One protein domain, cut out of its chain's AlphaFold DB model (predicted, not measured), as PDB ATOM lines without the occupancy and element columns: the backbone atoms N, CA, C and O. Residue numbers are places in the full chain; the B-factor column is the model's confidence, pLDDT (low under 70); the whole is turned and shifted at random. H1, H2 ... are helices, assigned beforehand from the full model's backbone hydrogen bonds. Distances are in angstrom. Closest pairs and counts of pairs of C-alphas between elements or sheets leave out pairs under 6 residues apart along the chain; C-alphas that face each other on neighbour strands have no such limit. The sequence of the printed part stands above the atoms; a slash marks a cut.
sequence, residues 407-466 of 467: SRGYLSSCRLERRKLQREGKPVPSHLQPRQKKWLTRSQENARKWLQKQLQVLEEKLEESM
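What this domain is: This is residues 407 to 466 of the 467 residues of an uncharacterized protein of Symbiodinium microadriaticum (UniProt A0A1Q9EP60). One long helix, H2, makes the long axis, and a shorter helix, H1, runs back beside its first part like the short arm of an unequal, open helical hairpin. Residues 444 to 466, of which 444 to 464 belong to H2, stick out free. The printed part has 60 residues with two named helices, H1 then H2, and no named strand: all helix. It is extended, with a radius of gyration of the C-alphas of 19.3 A and spans of 65 by 18 by 10 A.

Where its parts are: H2, residues 432 to 464, is 48.4 A long, from C-alpha 432 at (44.006, -0.022, 31.986) to C-alpha 464 at (23.877, 6.292, 75.547). H1, residues 407 to 423, is 24.5 A long and begins at C-alpha 407 at (39.490, -6.505, 45.964).

How they stand to each other: H1 and H2 are near each other, with 7 pairs of C-alphas within 10 A and no pair within 8 A. A short link of 8 residues joins them. In H1 and H2 every O i to N i+4 pair is within hydrogen-bond range.

The domain as a whole: The C-alphas of Gly 425 and Met 466, the two farthest apart, are 64.7 A apart. The printed part has no cut. Residues 407 and 432 have pLDDT under 70.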
ATOM      1  N   SER A 407      38.487  -7.556  46.184       66.81
ATOM      2  CA  SER A 407      39.490  -6.505  45.964       66.81
ATOM      3  C   SER A 407      40.910  -7.062  45.818       66.81
ATOM      4  O   SER A 407      41.670  -6.628  44.946       66.81
ATOM      5  N   ARG A 408      41.277  -8.063  46.634       70.19
ATOM      6  CA  ARG A 408      42.568  -8.762  46.513       70.19
ATOM      7  C   ARG A 408      42.665  -9.557  45.210       70.19
ATOM      8  O   ARG A 408      43.730  -9.532  44.587       70.19
ATOM      9  N   GLY A 409      41.583 -10.204  44.776       82.38
ATOM     10  CA  GLY A 409      41.517 -10.923  43.499       82.38
ATOM     11  C   GLY A 409      41.740 -10.002  42.297       82.38
ATOM     12  O   GLY A 409      42.617 -10.260  41.471       82.38
ATOM     13  N   TYR A 410      41.033  -8.869  42.248       74.94
ATOM     14  CA  TYR A 410      41.137  -7.906  41.147       74.94
ATOM     15  C   TYR A 410      42.541  -7.287  41.030       74.94
ATOM     16  O   TYR A 410      43.141  -7.286  39.952       74.94
ATOM     17  N   LEU A 411      43.123  -6.829  42.145       74.00
ATOM     18  CA  LEU A 411      44.472  -6.247  42.153       74.00
ATOM     19  C   LEU A 411      45.562  -7.270  41.809       74.00
ATOM     20  O   LEU A 411      46.551  -6.922  41.156       74.00
ATOM     21  N   SER A 412      45.387  -8.524  42.230       76.62
ATOM     22  CA  SER A 412      46.309  -9.608  41.888       76.62
ATOM     23  C   SER A 412      46.245  -9.927  40.395       76.62
ATOM     24  O   SER A 412      47.296 -10.017  39.761       76.62
ATOM     25  N   SER A 413      45.041  -9.976  39.815       77.62
ATOM     26  CA  SER A 413      44.828 -10.183  38.378       77.62
ATOM     27  C   SER A 413      45.448  -9.059  37.534       77.62
ATOM     28  O   SER A 413      46.284  -9.322  36.668       77.62
ATOM     29  N   CYS A 414      45.197  -7.786  37.879       74.75
ATOM     30  CA  CYS A 414      45.806  -6.645  37.184       74.75
ATOM     31  C   CYS A 414      47.344  -6.623  37.280       74.75
ATOM     32  O   CYS A 414      48.024  -6.212  36.335       74.75
ATOM     33  N   ARG A 415      47.927  -7.053  38.411       78.75
ATOM     34  CA  ARG A 415      49.390  -7.174  38.553       78.75
ATOM     35  C   ARG A 415      49.952  -8.313  37.708       78.75
ATOM     36  O   ARG A 415      51.029  -8.145  37.132       78.75
ATOM     37  N   LEU A 416      49.258  -9.449  37.642       85.25
ATOM     38  CA  LEU A 416      49.685 -10.607  36.856       85.25
ATOM     39  C   LEU A 416      49.672 -10.287  35.359       85.25
ATOM     40  O   LEU A 416      50.645 -10.559  34.659       85.25
ATOM     41  N   GLU A 417      48.619  -9.623  34.892       84.88
ATOM     42  CA  GLU A 417      48.455  -9.227  33.496       84.88
ATOM     43  C   GLU A 417      49.479  -8.163  33.077       84.88
ATOM     44  O   GLU A 417      50.119  -8.286  32.032       84.88
ATOM     45  N   ARG A 418      49.770  -7.186  33.950       81.75
ATOM     46  CA  ARG A 418      50.857  -6.218  33.726       81.75
ATOM     47  C   ARG A 418      52.225  -6.895  33.629       81.75
ATOM     48  O   ARG A 418      53.022  -6.531  32.768       81.75
ATOM     49  N   ARG A 419      52.504  -7.887  34.485       85.81
ATOM     50  CA  ARG A 419      53.753  -8.668  34.436       85.81
ATOM     51  C   ARG A 419      53.845  -9.525  33.176       85.81
ATOM     52  O   ARG A 419      54.931  -9.640  32.615       85.81
ATOM     53  N   LYS A 420      52.731 -10.100  32.717       91.94
ATOM     54  CA  LYS A 420      52.662 -10.856  31.460       91.94
ATOM     55  C   LYS A 420      52.989  -9.958  30.263       91.94
ATOM     56  O   LYS A 420      53.885 -10.285  29.495       91.94
ATOM     57  N   LEU A 421      52.370  -8.780  30.184       89.56
ATOM     58  CA  LEU A 421      52.642  -7.796  29.130       89.56
ATOM     59  C   LEU A 421      54.093  -7.288  29.152       89.56
ATOM     60  O   LEU A 421      54.712  -7.171  28.098       89.56
ATOM     61  N   GLN A 422      54.668  -7.072  30.342       87.06
ATOM     62  CA  GLN A 422      56.082  -6.703  30.493       87.06
ATOM     63  C   GLN A 422      57.041  -7.807  30.030       87.06
ATOM     64  O   GLN A 422      58.045  -7.502  29.392       87.06
ATOM     65  N   ARG A 423      56.739  -9.082  30.311       90.94
ATOM     66  CA  ARG A 423      57.539 -10.223  29.824       90.94
ATOM     67  C   ARG A 423      57.449 -10.393  28.310       90.94
ATOM     68  O   ARG A 423      58.420 -10.804  27.692       90.94
ATOM     69  N   GLU A 424      56.306 -10.059  27.725       94.88
ATOM     70  CA  GLU A 424      56.076 -10.121  26.278       94.88
ATOM     71  C   GLU A 424      56.611  -8.886  25.525       94.88
ATOM     72  O   GLU A 424      56.456  -8.810  24.308       94.88
ATOM     73  N   GLY A 425      57.212  -7.905  26.217       95.12
ATOM     74  CA  GLY A 425      57.688  -6.660  25.600       95.12
ATOM     75  C   GLY A 425      56.566  -5.796  25.011       95.12
ATOM     76  O   GLY A 425      56.826  -4.923  24.186       95.12
ATOM     77  N   LYS A 426      55.311  -6.038  25.411       92.56
ATOM     78  CA  LYS A 426      54.141  -5.322  24.897       92.56
ATOM     79  C   LYS A 426      53.884  -4.063  25.729       92.56
ATOM     80  O   LYS A 426      53.941  -4.123  26.962       92.56
ATOM     81  N   PRO A 427      53.567  -2.921  25.093       84.56
ATOM     82  CA  PRO A 427      53.189  -1.718  25.822       84.56
ATOM     83  C   PRO A 427      51.928  -1.988  26.649       84.56
ATOM     84  O   PRO A 427      50.987  -2.630  26.180       84.56
ATOM     85  N   VAL A 428      51.907  -1.504  27.895       84.81
ATOM     86  CA  VAL A 428      50.726  -1.613  28.762       84.81
ATOM     87  C   VAL A 428      49.598  -0.792  28.131       84.81
ATOM     88  O   VAL A 428      49.783   0.412  27.941       84.81
ATOM     89  N   PRO A 429      48.439  -1.393  27.814       84.56
ATOM     90  CA  PRO A 429      47.354  -0.674  27.170       84.56
ATOM     91  C   PRO A 429      46.882   0.525  28.001       84.56
ATOM     92  O   PRO A 429      46.579   0.396  29.190       84.56
ATOM     93  N   SER A 430      46.770   1.692  27.365       75.00
ATOM     94  CA  SER A 430      46.347   2.952  27.998       75.00
ATOM     95  C   SER A 430      44.957   2.874  28.643       75.00
ATOM     96  O   SER A 430      44.688   3.584  29.608       75.00
ATOM     97  N   HIS A 431      44.096   1.953  28.199       74.94
ATOM     98  CA  HIS A 431      42.761   1.730  28.767       74.94
ATOM     99  C   HIS A 431      42.764   1.079  30.166       74.94
ATOM    100  O   HIS A 431      41.738   1.103  30.852       74.94
ATOM    101  N   LEU A 432      43.892   0.523  30.627       67.88
ATOM    102  CA  LEU A 432      44.006  -0.022  31.986       67.88
ATOM    103  C   LEU A 432      44.121   1.083  33.052       67.88
ATOM    104  O   LEU A 432      43.708   0.870  34.192       67.88
ATOM    105  N   GLN A 433      44.600   2.281  32.697       73.56
ATOM    106  CA  GLN A 433      44.758   3.384  33.655       73.56
ATOM    107  C   GLN A 433      43.423   4.026  34.090       73.56
ATOM    108  O   GLN A 433      43.220   4.199  35.295       73.56
ATOM    109  N   PRO A 434      42.458   4.319  33.190       81.00
ATOM    110  CA  PRO A 434      41.154   4.852  33.590       81.00
ATOM    111  C   PRO A 434      40.350   3.899  34.482       81.00
ATOM    112  O   PRO A 434      39.653   4.349  35.390       81.00
ATOM    113  N   ARG A 435      40.460   2.579  34.265       76.44
ATOM    114  CA  ARG A 435      39.786   1.567  35.097       76.44
ATOM    115  C   ARG A 435      40.371   1.499  36.507       76.44
ATOM    116  O   ARG A 435      39.609   1.464  37.468       76.44
ATOM    117  N   GLN A 436      41.697   1.572  36.637       79.38
ATOM    118  CA  GLN A 436      42.363   1.663  37.941       79.38
ATOM    119  C   GLN A 436      41.982   2.941  38.691       79.38
ATOM    120  O   GLN A 436      41.711   2.881  39.887       79.38
ATOM    121  N   LYS A 437      41.890   4.077  37.986       83.88
ATOM    122  CA  LYS A 437      41.456   5.348  38.580       83.88
ATOM    123  C   LYS A 437      40.018   5.260  39.101       83.88
ATOM    124  O   LYS A 437      39.793   5.559  40.265       83.88
ATOM    125  N   LYS A 438      39.072   4.764  38.290       89.44
ATOM    126  CA  LYS A 438      37.669   4.566  38.709       89.44
ATOM    127  C   LYS A 438      37.543   3.622  39.909       89.44
ATOM    128  O   LYS A 438      36.770   3.898  40.820       89.44
ATOM    129  N   TRP A 439      38.309   2.531  39.922       89.06
ATOM    130  CA  TRP A 439      38.316   1.591  41.045       89.06
ATOM    131  C   TRP A 439      38.869   2.230  42.325       89.06
ATOM    132  O   TRP A 439      38.263   2.088  43.382       89.06
ATOM    133  N   LEU A 440      39.969   2.987  42.231       85.06
ATOM    134  CA  LEU A 440      40.555   3.690  43.373       85.06
ATOM    135  C   LEU A 440      39.585   4.727  43.952       85.06
ATOM    136  O   LEU A 440      39.403   4.768  45.164       85.06
ATOM    137  N   THR A 441      38.924   5.513  43.097       88.75
ATOM    138  CA  THR A 441      37.924   6.500  43.529       88.75
ATOM    139  C   THR A 441      36.751   5.824  44.240       88.75
ATOM    140  O   THR A 441      36.384   6.240  45.334       88.75
ATOM    141  N   ARG A 442      36.225   4.721  43.691       91.12
ATOM    142  CA  ARG A 442      35.132   3.960  44.321       91.12
ATOM    143  C   ARG A 442      35.556   3.311  45.643       91.12
ATOM    144  O   ARG A 442      34.795   3.308  46.601       91.12
ATOM    145  N   SER A 443      36.787   2.806  45.726       88.00
ATOM    146  CA  SER A 443      37.342   2.263  46.971       88.00
ATOM    147  C   SER A 443      37.520   3.340  48.044       88.00
ATOM    148  O   SER A 443      37.302   3.056  49.218       88.00
ATOM    149  N   GLN A 444      37.924   4.556  47.665       86.81
ATOM    150  CA  GLN A 444      38.048   5.686  48.589       86.81
ATOM    151  C   GLN A 444      36.680   6.153  49.092       86.81
ATOM    152  O   GLN A 444      36.527   6.414  50.281       86.81
ATOM    153  N   GLU A 445      35.679   6.213  48.214       93.62
ATOM    154  CA  GLU A 445      34.307   6.565  48.586       93.62
ATOM    155  C   GLU A 445      33.697   5.536  49.549       93.62
ATOM    156  O   GLU A 445      33.137   5.908  50.578       93.62
ATOM    157  N   ASN A 446      33.889   4.241  49.285       92.00
ATOM    158  CA  ASN A 446      33.432   3.181  50.185       92.00
ATOM    159  C   ASN A 446      34.137   3.237  51.549       92.00
ATOM    160  O   ASN A 446      33.495   3.041  52.577       92.00
ATOM    161  N   ALA A 447      35.439   3.544  51.582       86.69
ATOM    162  CA  ALA A 447      36.167   3.722  52.839       86.69
ATOM    163  C   ALA A 447      35.652   4.930  53.641       86.69
ATOM    164  O   ALA A 447      35.547   4.846  54.860       86.69
ATOM    165  N   ARG A 448      35.289   6.030  52.965       92.25
ATOM    166  CA  ARG A 448      34.652   7.192  53.604       92.25
ATOM    167  C   ARG A 448      33.291   6.838  54.195       92.25
ATOM    168  O   ARG A 448      33.064   7.130  55.359       92.25
ATOM    169  N   LYS A 449      32.434   6.154  53.432       94.88
ATOM    170  CA  LYS A 449      31.118   5.687  53.905       94.88
ATOM    171  C   LYS A 449      31.244   4.761  55.117       94.88
ATOM    172  O   LYS A 449      30.502   4.905  56.080       94.88
ATOM    173  N   TRP A 450      32.224   3.857  55.101       92.81
ATOM    174  CA  TRP A 450      32.500   2.987  56.244       92.81
ATOM    175  C   TRP A 450      32.946   3.777  57.482       92.81
ATOM    176  O   TRP A 450      32.405   3.561  58.560       92.81
ATOM    177  N   LEU A 451      33.877   4.728  57.329       92.94
ATOM    178  CA  LEU A 451      34.320   5.589  58.434       92.94
ATOM    179  C   LEU A 451      33.178   6.438  59.000       92.94
ATOM    180  O   LEU A 451      33.073   6.570  60.212       92.94
ATOM    181  N   GLN A 452      32.309   6.963  58.138       94.50
ATOM    182  CA  GLN A 452      31.134   7.727  58.551       94.50
ATOM    183  C   GLN A 452      30.166   6.864  59.373       94.50
ATOM    184  O   GLN A 452      29.722   7.296  60.429       94.50
ATOM    185  N   LYS A 453      29.925   5.611  58.960       95.69
ATOM    186  CA  LYS A 453      29.115   4.661  59.742       95.69
ATOM    187  C   LYS A 453      29.751   4.340  61.102       95.69
ATOM    188  O   LYS A 453      29.041   4.207  62.087       95.69
ATOM    189  N   GLN A 454      31.080   4.222  61.181       95.12
ATOM    190  CA  GLN A 454      31.768   3.994  62.462       95.12
ATOM    191  C   GLN A 454      31.705   5.207  63.394       95.12
ATOM    192  O   GLN A 454      31.584   5.027  64.600       95.12
ATOM    193  N   LEU A 455      31.774   6.425  62.849       94.94
ATOM    194  CA  LEU A 455      31.593   7.647  63.634       94.94
ATOM    195  C   LEU A 455      30.181   7.729  64.212       94.94
ATOM    196  O   LEU A 455      30.054   7.961  65.406       94.94
ATOM    197  N   GLN A 456      29.160   7.425  63.412       96.31
ATOM    198  CA  GLN A 456      27.774   7.415  63.875       96.31
ATOM    199  C   GLN A 456      27.550   6.426  65.034       96.31
ATOM    200  O   GLN A 456      26.978   6.790  66.051       96.31
ATOM    201  N   VAL A 457      28.096   5.207  64.943       96.00
ATOM    202  CA  VAL A 457      28.015   4.220  66.041       96.00
ATOM    203  C   VAL A 457      28.725   4.709  67.312       96.00
ATOM    204  O   VAL A 457      28.326   4.369  68.423       96.00
ATOM    205  N   LEU A 458      29.812   5.475  67.175       94.62
ATOM    206  CA  LEU A 458      30.506   6.057  68.326       94.62
ATOM    207  C   LEU A 458      29.732   7.228  68.936       94.62
ATOM    208  O   LEU A 458      29.787   7.394  70.151       94.62
ATOM    209  N   GLU A 459      29.035   8.019  68.121       96.56
ATOM    210  CA  GLU A 459      28.145   9.087  68.581       96.56
ATOM    211  C   GLU A 459      26.956   8.508  69.350       96.56
ATOM    212  O   GLU A 459      26.739   8.911  70.489       96.56
ATOM    213  N   GLU A 460      26.291   7.481  68.815       96.50
ATOM    214  CA  GLU A 460      25.188   6.780  69.490       96.50
ATOM    215  C   GLU A 460      25.634   6.195  70.841       96.50
ATOM    216  O   GLU A 460      25.003   6.431  71.869       96.50
ATOM    217  N   LYS A 461      26.790   5.521  70.889       95.38
ATOM    218  CA  LYS A 461      27.343   4.999  72.153       95.38
ATOM    219  C   LYS A 461      27.730   6.090  73.146       95.38
ATOM    220  O   LYS A 461      27.714   5.857  74.352       95.38
ATOM    221  N   LEU A 462      28.152   7.252  72.652       95.88
ATOM    222  CA  LEU A 462      28.488   8.382  73.507       95.88
ATOM    223  C   LEU A 462      27.215   8.983  74.111       95.88
ATOM    224  O   LEU A 462      27.211   9.259  75.310       95.88
ATOM    225  N   GLU A 463      26.154   9.132  73.318       96.19
ATOM    226  CA  GLU A 463      24.837   9.588  73.772       96.19
ATOM    227  C   GLU A 463      24.223   8.625  74.796       96.19
ATOM    228  O   GLU A 463      23.771   9.075  75.843       96.19
ATOM    229  N   GLU A 464      24.316   7.310  74.576       95.62
ATOM    230  CA  GLU A 464      23.877   6.292  75.547       95.62
ATOM    231  C   GLU A 464      24.665   6.325  76.869       95.62
ATOM    232  O   GLU A 464      24.177   5.866  77.902       95.62
ATOM    233  N   SER A 465      25.896   6.847  76.857       93.62
ATOM    234  CA  SER A 465      26.779   6.883  78.031       93.62
ATOM    235  C   SER A 465      26.660   8.151  78.881       93.62
ATOM    236  O   SER A 465      27.285   8.221  79.945       93.62
ATOM    237  N   MET A 466      25.904   9.158  78.430       85.19
ATOM    238  CA  MET A 466      25.667  10.376  79.203       85.19
ATOM    239  C   MET A 466      24.395  10.221  80.058       85.19
ATOM    240  O   MET A 466      23.332   9.971  79.492       85.19
TER     241      MET A 466